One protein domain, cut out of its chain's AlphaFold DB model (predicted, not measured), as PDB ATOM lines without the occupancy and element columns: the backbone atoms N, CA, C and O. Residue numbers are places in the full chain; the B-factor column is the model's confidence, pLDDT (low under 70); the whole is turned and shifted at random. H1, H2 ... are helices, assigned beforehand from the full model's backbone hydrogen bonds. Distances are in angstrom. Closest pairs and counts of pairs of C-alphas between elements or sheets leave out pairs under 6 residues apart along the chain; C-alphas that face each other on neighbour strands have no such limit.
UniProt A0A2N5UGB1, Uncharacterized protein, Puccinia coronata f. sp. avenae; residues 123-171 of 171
ATOM      1  N   SER A 123      15.005   4.071  28.391       63.44
ATOM      2  CA  SER A 123      15.195   3.424  27.095       63.44
ATOM      3  C   SER A 123      16.370   2.449  27.226       63.44
ATOM      4  O   SER A 123      17.526   2.877  27.168       63.44
ATOM      5  N   LYS A 124      16.096   1.161  27.492       64.38
ATOM      6  CA  LYS A 124      17.132   0.135  27.618       64.38
ATOM      7  C   LYS A 124      17.945   0.243  26.342       64.38
ATOM      8  O   LYS A 124      17.388   0.180  25.243       64.38
ATOM      9  N   SER A 125      19.239   0.515  26.485       85.19
ATOM     10  CA  SER A 125      20.097   0.676  25.320       85.19
ATOM     11  C   SER A 125      19.931  -0.568  24.443       85.19
ATOM     12  O   SER A 125      19.797  -1.682  24.953       85.19
ATOM     13  N   LYS A 126      19.908  -0.408  23.116       91.88
ATOM     14  CA  LYS A 126      19.776  -1.551  22.188       91.88
ATOM     15  C   LYS A 126      20.794  -2.657  22.514       91.88
ATOM     16  O   LYS A 126      20.498  -3.838  22.377       91.88
ATOM     17  N   ILE A 127      21.960  -2.253  23.022       93.19
ATOM     18  CA  ILE A 127      23.031  -3.116  23.523       93.19
ATOM     19  C   ILE A 127      22.560  -3.981  24.701       93.19
ATOM     20  O   ILE A 127      22.744  -5.191  24.654       93.19
ATOM     21  N   LEU A 128      21.909  -3.407  25.719       92.81
ATOM     22  CA  LEU A 128      21.367  -4.161  26.860       92.81
ATOM     23  C   LEU A 128      20.363  -5.232  26.421       92.81
ATOM     24  O   LEU A 128      20.392  -6.355  26.918       92.81
ATOM     25  N   VAL A 129      19.504  -4.905  25.454       93.81
ATOM     26  CA  VAL A 129      18.532  -5.864  24.908       93.81
ATOM     27  C   VAL A 129      19.243  -7.029  24.212       93.81
ATOM     28  O   VAL A 129      18.874  -8.185  24.413       93.81
ATOM     29  N   ILE A 130      20.280  -6.743  23.419       95.31
ATOM     30  CA  ILE A 130      21.079  -7.772  22.736       95.31
ATOM     31  C   ILE A 130      21.823  -8.649  23.751       95.31
ATOM     32  O   ILE A 130      21.776  -9.873  23.640       95.31
ATOM     33  N   LEU A 131      22.455  -8.048  24.762       93.00
ATOM     34  CA  LEU A 131      23.179  -8.782  25.803       93.00
ATOM     35  C   LEU A 131      22.256  -9.727  26.578       93.00
ATOM     36  O   LEU A 131      22.624 -10.878  26.797       93.00
ATOM     37  N   ASN A 132      21.033  -9.299  26.902       92.56
ATOM     38  CA  ASN A 132      20.053 -10.174  27.548       92.56
ATOM     39  C   ASN A 132      19.657 -11.367  26.672       92.56
ATOM     40  O   ASN A 132      19.549 -12.485  27.174       92.56
ATOM     41  N   LYS A 133      19.477 -11.160  25.361       94.69
ATOM     42  CA  LYS A 133      19.186 -12.263  24.430       94.69
ATOM     43  C   LYS A 133      20.343 -13.256  24.360       94.69
ATOM     44  O   LYS A 133      20.114 -14.460  24.425       94.69
ATOM     45  N   ILE A 134      21.576 -12.758  24.264       92.19
ATOM     46  CA  ILE A 134      22.779 -13.599  24.261       92.19
ATOM     47  C   ILE A 134      22.873 -14.388  25.573       92.19
ATOM     48  O   ILE A 134      23.083 -15.598  25.535       92.19
ATOM     49  N   ASN A 135      22.643 -13.738  26.716       90.88
ATOM     50  CA  ASN A 135      22.665 -14.385  28.025       90.88
ATOM     51  C   ASN A 135      21.646 -15.531  28.123       90.88
ATOM     52  O   ASN A 135      21.984 -16.626  28.565       90.88
ATOM     53  N   LEU A 136      20.422 -15.315  27.635       92.69
ATOM     54  CA  LEU A 136      19.367 -16.331  27.648       92.69
ATOM     55  C   LEU A 136      19.728 -17.552  26.784       92.69
ATOM     56  O   LEU A 136      19.487 -18.694  27.181       92.69
ATOM     57  N   VAL A 137      20.355 -17.332  25.624       93.19
ATOM     58  CA  VAL A 137      20.851 -18.422  24.765       93.19
ATOM     59  C   VAL A 137      21.973 -19.199  25.454       93.19
ATOM     60  O   VAL A 137      21.931 -20.431  25.468       93.19
ATOM     61  N   ILE A 138      22.940 -18.500  26.057       91.31
ATOM     62  CA  ILE A 138      24.041 -19.125  26.801       91.31
ATOM     63  C   ILE A 138      23.475 -19.997  27.921       91.31
ATOM     64  O   ILE A 138      23.767 -21.191  27.953       91.31
ATOM     65  N   GLN A 139      22.586 -19.441  28.749       89.69
ATOM     66  CA  GLN A 139      21.940 -20.157  29.848       89.69
ATOM     67  C   GLN A 139      21.203 -21.409  29.358       89.69
ATOM     68  O   GLN A 139      21.280 -22.468  29.982       89.69
ATOM     69  N   ARG A 140      20.517 -21.328  28.211       90.62
ATOM     70  CA  ARG A 140      19.800 -22.474  27.637       90.62
ATOM     71  C   ARG A 140      20.745 -23.573  27.156       90.62
ATOM     72  O   ARG A 140      20.387 -24.743  27.287       90.62
ATOM     73  N   ILE A 141      21.912 -23.227  26.613       92.44
ATOM     74  CA  ILE A 141      22.930 -24.195  26.176       92.44
ATOM     75  C   ILE A 141      23.637 -24.822  27.382       92.44
ATOM     76  O   ILE A 141      23.865 -26.033  27.396       92.44
ATOM     77  N   THR A 142      23.948 -24.027  28.406       89.25
ATOM     78  CA  THR A 142      24.645 -24.485  29.617       89.25
ATOM     79  C   THR A 142      23.717 -25.122  30.650       89.25
ATOM     80  O   THR A 142      24.194 -25.573  31.686       89.25
ATOM     81  N   SER A 143      22.409 -25.214  30.380       87.75
ATOM     82  CA  SER A 143      21.420 -25.717  31.344       87.75
ATOM     83  C   SER A 143      21.558 -27.212  31.669       87.75
ATOM     84  O   SER A 143      20.884 -27.697  32.571       87.75
ATOM     85  N   SER A 144      22.320 -27.982  30.887       88.31
ATOM     86  CA  SER A 144      22.632 -29.384  31.182       88.31
ATOM     87  C   SER A 144      23.868 -29.854  30.419       88.31
ATOM     88  O   SER A 144      24.198 -29.328  29.351       88.31
ATOM     89  N   ALA A 145      24.512 -30.912  30.917       87.62
ATOM     90  CA  ALA A 145      25.649 -31.540  30.243       87.62
ATOM     91  C   ALA A 145      25.293 -32.036  28.828       87.62
ATOM     92  O   ALA A 145      26.080 -31.886  27.895       87.62
ATOM     93  N   ALA A 146      24.078 -32.564  28.632       91.69
ATOM     94  CA  ALA A 146      23.617 -33.036  27.325       91.69
ATOM     95  C   ALA A 146      23.495 -31.898  26.296       91.69
ATOM     96  O   ALA A 146      23.891 -32.064  25.140       91.69
ATOM     97  N   LYS A 147      22.978 -30.727  26.695       92.56
ATOM     98  CA  LYS A 147      22.877 -29.563  25.799       92.56
ATOM     99  C   LYS A 147      24.248 -28.968  25.482       92.56
ATOM    100  O   LYS A 147      24.509 -28.657  24.320       92.56
ATOM    101  N   HIS A 148      25.135 -28.889  26.474       90.38
ATOM    102  CA  HIS A 148      26.517 -28.448  26.277       90.38
ATOM    103  C   HIS A 148      27.280 -29.374  25.317       90.38
ATOM    104  O   HIS A 148      27.919 -28.901  24.379       90.38
ATOM    105  N   SER A 149      27.108 -30.693  25.462       90.88
ATOM    106  CA  SER A 149      27.683 -31.695  24.555       90.88
ATOM    107  C   SER A 149      27.171 -31.545  23.116       90.88
ATOM    108  O   SER A 149      27.965 -31.511  22.175       90.88
ATOM    109  N   ARG A 150      25.856 -31.344  22.927       93.75
ATOM    110  CA  ARG A 150      25.281 -31.059  21.597       93.75
ATOM    111  C   ARG A 150      25.880 -29.801  20.976       93.75
ATOM    112  O   ARG A 150      26.226 -29.814  19.800       93.75
ATOM    113  N   PHE A 151      26.015 -28.726  21.747       92.81
ATOM    114  CA  PHE A 151      26.631 -27.493  21.259       92.81
ATOM    115  C   PHE A 151      28.086 -27.715  20.827       92.81
ATOM    116  O   PHE A 151      28.469 -27.281  19.741       92.81
ATOM    117  N   LYS A 152      28.872 -28.442  21.628       91.81
ATOM    118  CA  LYS A 152      30.262 -28.779  21.299       91.81
ATOM    119  C   LYS A 152      30.361 -29.582  19.998       91.81
ATOM    120  O   LYS A 152      31.138 -29.216  19.122       91.81
ATOM    121  N   PHE A 153      29.509 -30.596  19.838       94.38
ATOM    122  CA  PHE A 153      29.424 -31.387  18.609       94.38
ATOM    123  C   PHE A 153      29.142 -30.518  17.372       94.38
ATOM    124  O   PHE A 153      29.782 -30.673  16.333       94.38
ATOM    125  N   TRP A 154      28.209 -29.564  17.472       94.62
ATOM    126  CA  TRP A 154      27.905 -28.656  16.363       94.62
ATOM    127  C   TRP A 154      29.018 -27.642  16.087       94.62
ATOM    128  O   TRP A 154      29.241 -27.313  14.924       94.62
ATOM    129  N   CYS A 155      29.743 -27.182  17.110       92.94
ATOM    130  CA  CYS A 155      30.909 -26.318  16.915       92.94
ATOM    131  C   CYS A 155      31.989 -27.017  16.085       92.94
ATOM    132  O   CYS A 155      32.518 -26.418  15.153       92.94
ATOM    133  N   GLU A 156      32.272 -28.288  16.383       93.44
ATOM    134  CA  GLU A 156      33.228 -29.103  15.622       93.44
ATOM    135  C   GLU A 156      32.738 -29.333  14.187       93.44
ATOM    136  O   GLU A 156      33.484 -29.132  13.231       93.44
ATOM    137  N   LYS A 157      31.454 -29.677  14.020       96.50
ATOM    138  CA  LYS A 157      30.857 -29.934  12.702       96.50
ATOM    139  C   LYS A 157      30.843 -28.706  11.782       96.50
ATOM    140  O   LYS A 157      30.895 -28.866  10.566       96.50
ATOM    141  N   LEU A 158      30.737 -27.503  12.347       95.50
ATOM    142  CA  LEU A 158      30.699 -26.234  11.609       95.50
ATOM    143  C   LEU A 158      32.065 -25.526  11.542       95.50
ATOM    144  O   LEU A 158      32.129 -24.394  11.070       95.50
ATOM    145  N   ASP A 159      33.133 -26.164  12.029       93.00
ATOM    146  CA  ASP A 159      34.476 -25.585  12.186       93.00
ATOM    147  C   ASP A 159      34.482 -24.206  12.878       93.00
ATOM    148  O   ASP A 159      35.205 -23.276  12.512       93.00
ATOM    149  N   TYR A 160      33.643 -24.053  13.903       92.19
ATOM    150  CA  TYR A 160      33.530 -22.805  14.646       92.19
ATOM    151  C   TYR A 160      34.815 -22.523  15.444       92.19
ATOM    152  O   TYR A 160      35.200 -23.296  16.320       92.19
ATOM    153  N   LYS A 161      35.463 -21.381  15.170       91.12
ATOM    154  CA  LYS A 161      36.718 -20.940  15.821       91.12
ATOM    155  C   LYS A 161      36.528 -19.945  16.970       91.12
ATOM    156  O   LYS A 161      37.504 -19.379  17.456       91.12
ATOM    157  N   GLY A 162      35.289 -19.659  17.363       85.31
ATOM    158  CA  GLY A 162      35.025 -18.680  18.412       85.31
ATOM    159  C   GLY A 162      35.160 -19.249  19.832       85.31
ATOM    160  O   GLY A 162      35.493 -20.421  20.014       85.31
ATOM    161  N   PRO A 163      34.896 -18.418  20.856       82.38
ATOM    162  CA  PRO A 163      35.024 -18.813  22.255       82.38
ATOM    163  C   PRO A 163      34.142 -20.017  22.601       82.38
ATOM    164  O   PRO A 163      32.982 -20.083  22.186       82.38
ATOM    165  N   SER A 164      34.679 -20.946  23.394       80.62
ATOM    166  CA  SER A 164      33.894 -22.036  23.970       80.62
ATOM    167  C   SER A 164      33.030 -21.525  25.125       80.62
ATOM    168  O   SER A 164      33.381 -20.577  25.828       80.62
ATOM    169  N   LEU A 165      31.874 -22.159  25.331       81.69
ATOM    170  CA  LEU A 165      31.030 -21.873  26.487       81.69
ATOM    171  C   LEU A 165      31.617 -22.575  27.716       81.69
ATOM    172  O   LEU A 165      31.681 -23.806  27.756       81.69
ATOM    173  N   ILE A 166      32.054 -21.797  28.707       71.31
ATOM    174  CA  ILE A 166      32.559 -22.316  29.983       71.31
ATOM    175  C   ILE A 166      31.368 -22.847  30.787       71.31
ATOM    176  O   ILE A 166      30.385 -22.138  31.009       71.31
ATOM    177  N   ALA A 167      31.447 -24.106  31.216       56.72
ATOM    178  CA  ALA A 167      30.468 -24.679  32.131       56.72
ATOM    179  C   ALA A 167      30.539 -23.928  33.476       56.72
ATOM    180  O   ALA A 167      31.615 -23.832  34.059       56.72
ATOM    181  N   GLY A 168      29.415 -23.372  33.945       54.50
ATOM    182  CA  GLY A 168      29.327 -22.709  35.257       54.50
ATOM    183  C   GLY A 168      28.652 -21.332  35.291       54.50
ATOM    184  O   GLY A 168      28.464 -20.792  36.372       54.50
ATOM    185  N   HIS A 169      28.243 -20.756  34.155       54.03
ATOM    186  CA  HIS A 169      27.505 -19.479  34.116       54.03
ATOM    187  C   HIS A 169      25.999 -19.668  34.401       54.03
ATOM    188  O   HIS A 169      25.145 -19.360  33.571       54.03
ATOM    189  N   GLY A 170      25.665 -20.269  35.544       49.06
ATOM    190  CA  GLY A 170      24.277 -20.587  35.891       49.06
ATOM    191  C   GLY A 170      24.104 -21.297  37.230       49.06
ATOM    192  O   GLY A 170      23.356 -22.272  37.285       49.06
ATOM    193  N   ILE A 171      24.805 -20.835  38.268       38.47
ATOM    194  CA  ILE A 171      24.453 -21.093  39.672       38.47
ATOM    195  C   ILE A 171      24.243 -19.736  40.336       38.47
ATOM    196  O   ILE A 171      25.109 -18.860  40.103       38.47
TER     197      ILE A 171
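This is residues 123 to 171 of the 171 residues of an uncharacterized protein of Puccinia coronata f. sp. avenae (UniProt A0A2N5UGB1). Two helices meet at their ends and make an L: H1 is the long arm, H2 the shorter one, and the last stretch, residues 158 to 171, folds back from the far end of H2 toward the corner and on past it as a loop. Residues 123 to 134, of which 126 to 134 belong to H1, stick out from the rest. The printed part has 49 residues with two named helices, H1 then H2, and no named strand; its class is all helix. It is loose, with a radius of gyration of the C-alphas of 12.6 A, and only just flat, spanning 39 by 26 by 12 A.

H1 is residues 126 to 142, 24.6 A from first to last C-alpha; it begins with C-alpha 126 at (19.776, -1.551, 22.188). H2 is residues 145 to 157, 18.4 A long from first to last C-alpha, and ends with C-alpha 157 at (30.857, -29.934, 12.702). Residues 158 to 171 hold no named element, and C-alpha 171 is at (24.453, -21.093, 39.672).

H1 and H2 touch only at the corner by their link, H1 with residues 140 to 142 alone and H2 with residues 147 to 151 alone. Their closest C-alphas are those of Ile 141 and Lys 147, 5.4 A apart. Their lines stand at 73 degrees, only just about perpendicular, and their centres are 18.2 A apart. In H1 and H2 every O i to N i+4 pair is within hydrogen-bond range.

The two C-alphas farthest apart are those of Ser 123 and Lys 157, 39.6 A. The printed part has no cut, and ends at the chain's last residue. The link from H1 to H2 is tight, with 2 residues between them. Residues 123 to 134, of which 126 to 134 belong to H1, stand free; the body without them spans 29 by 18 by 14 A. The mean pLDDT of the printed part is 85.5, and residues 123 to 124 and 167 to 171 are under 70.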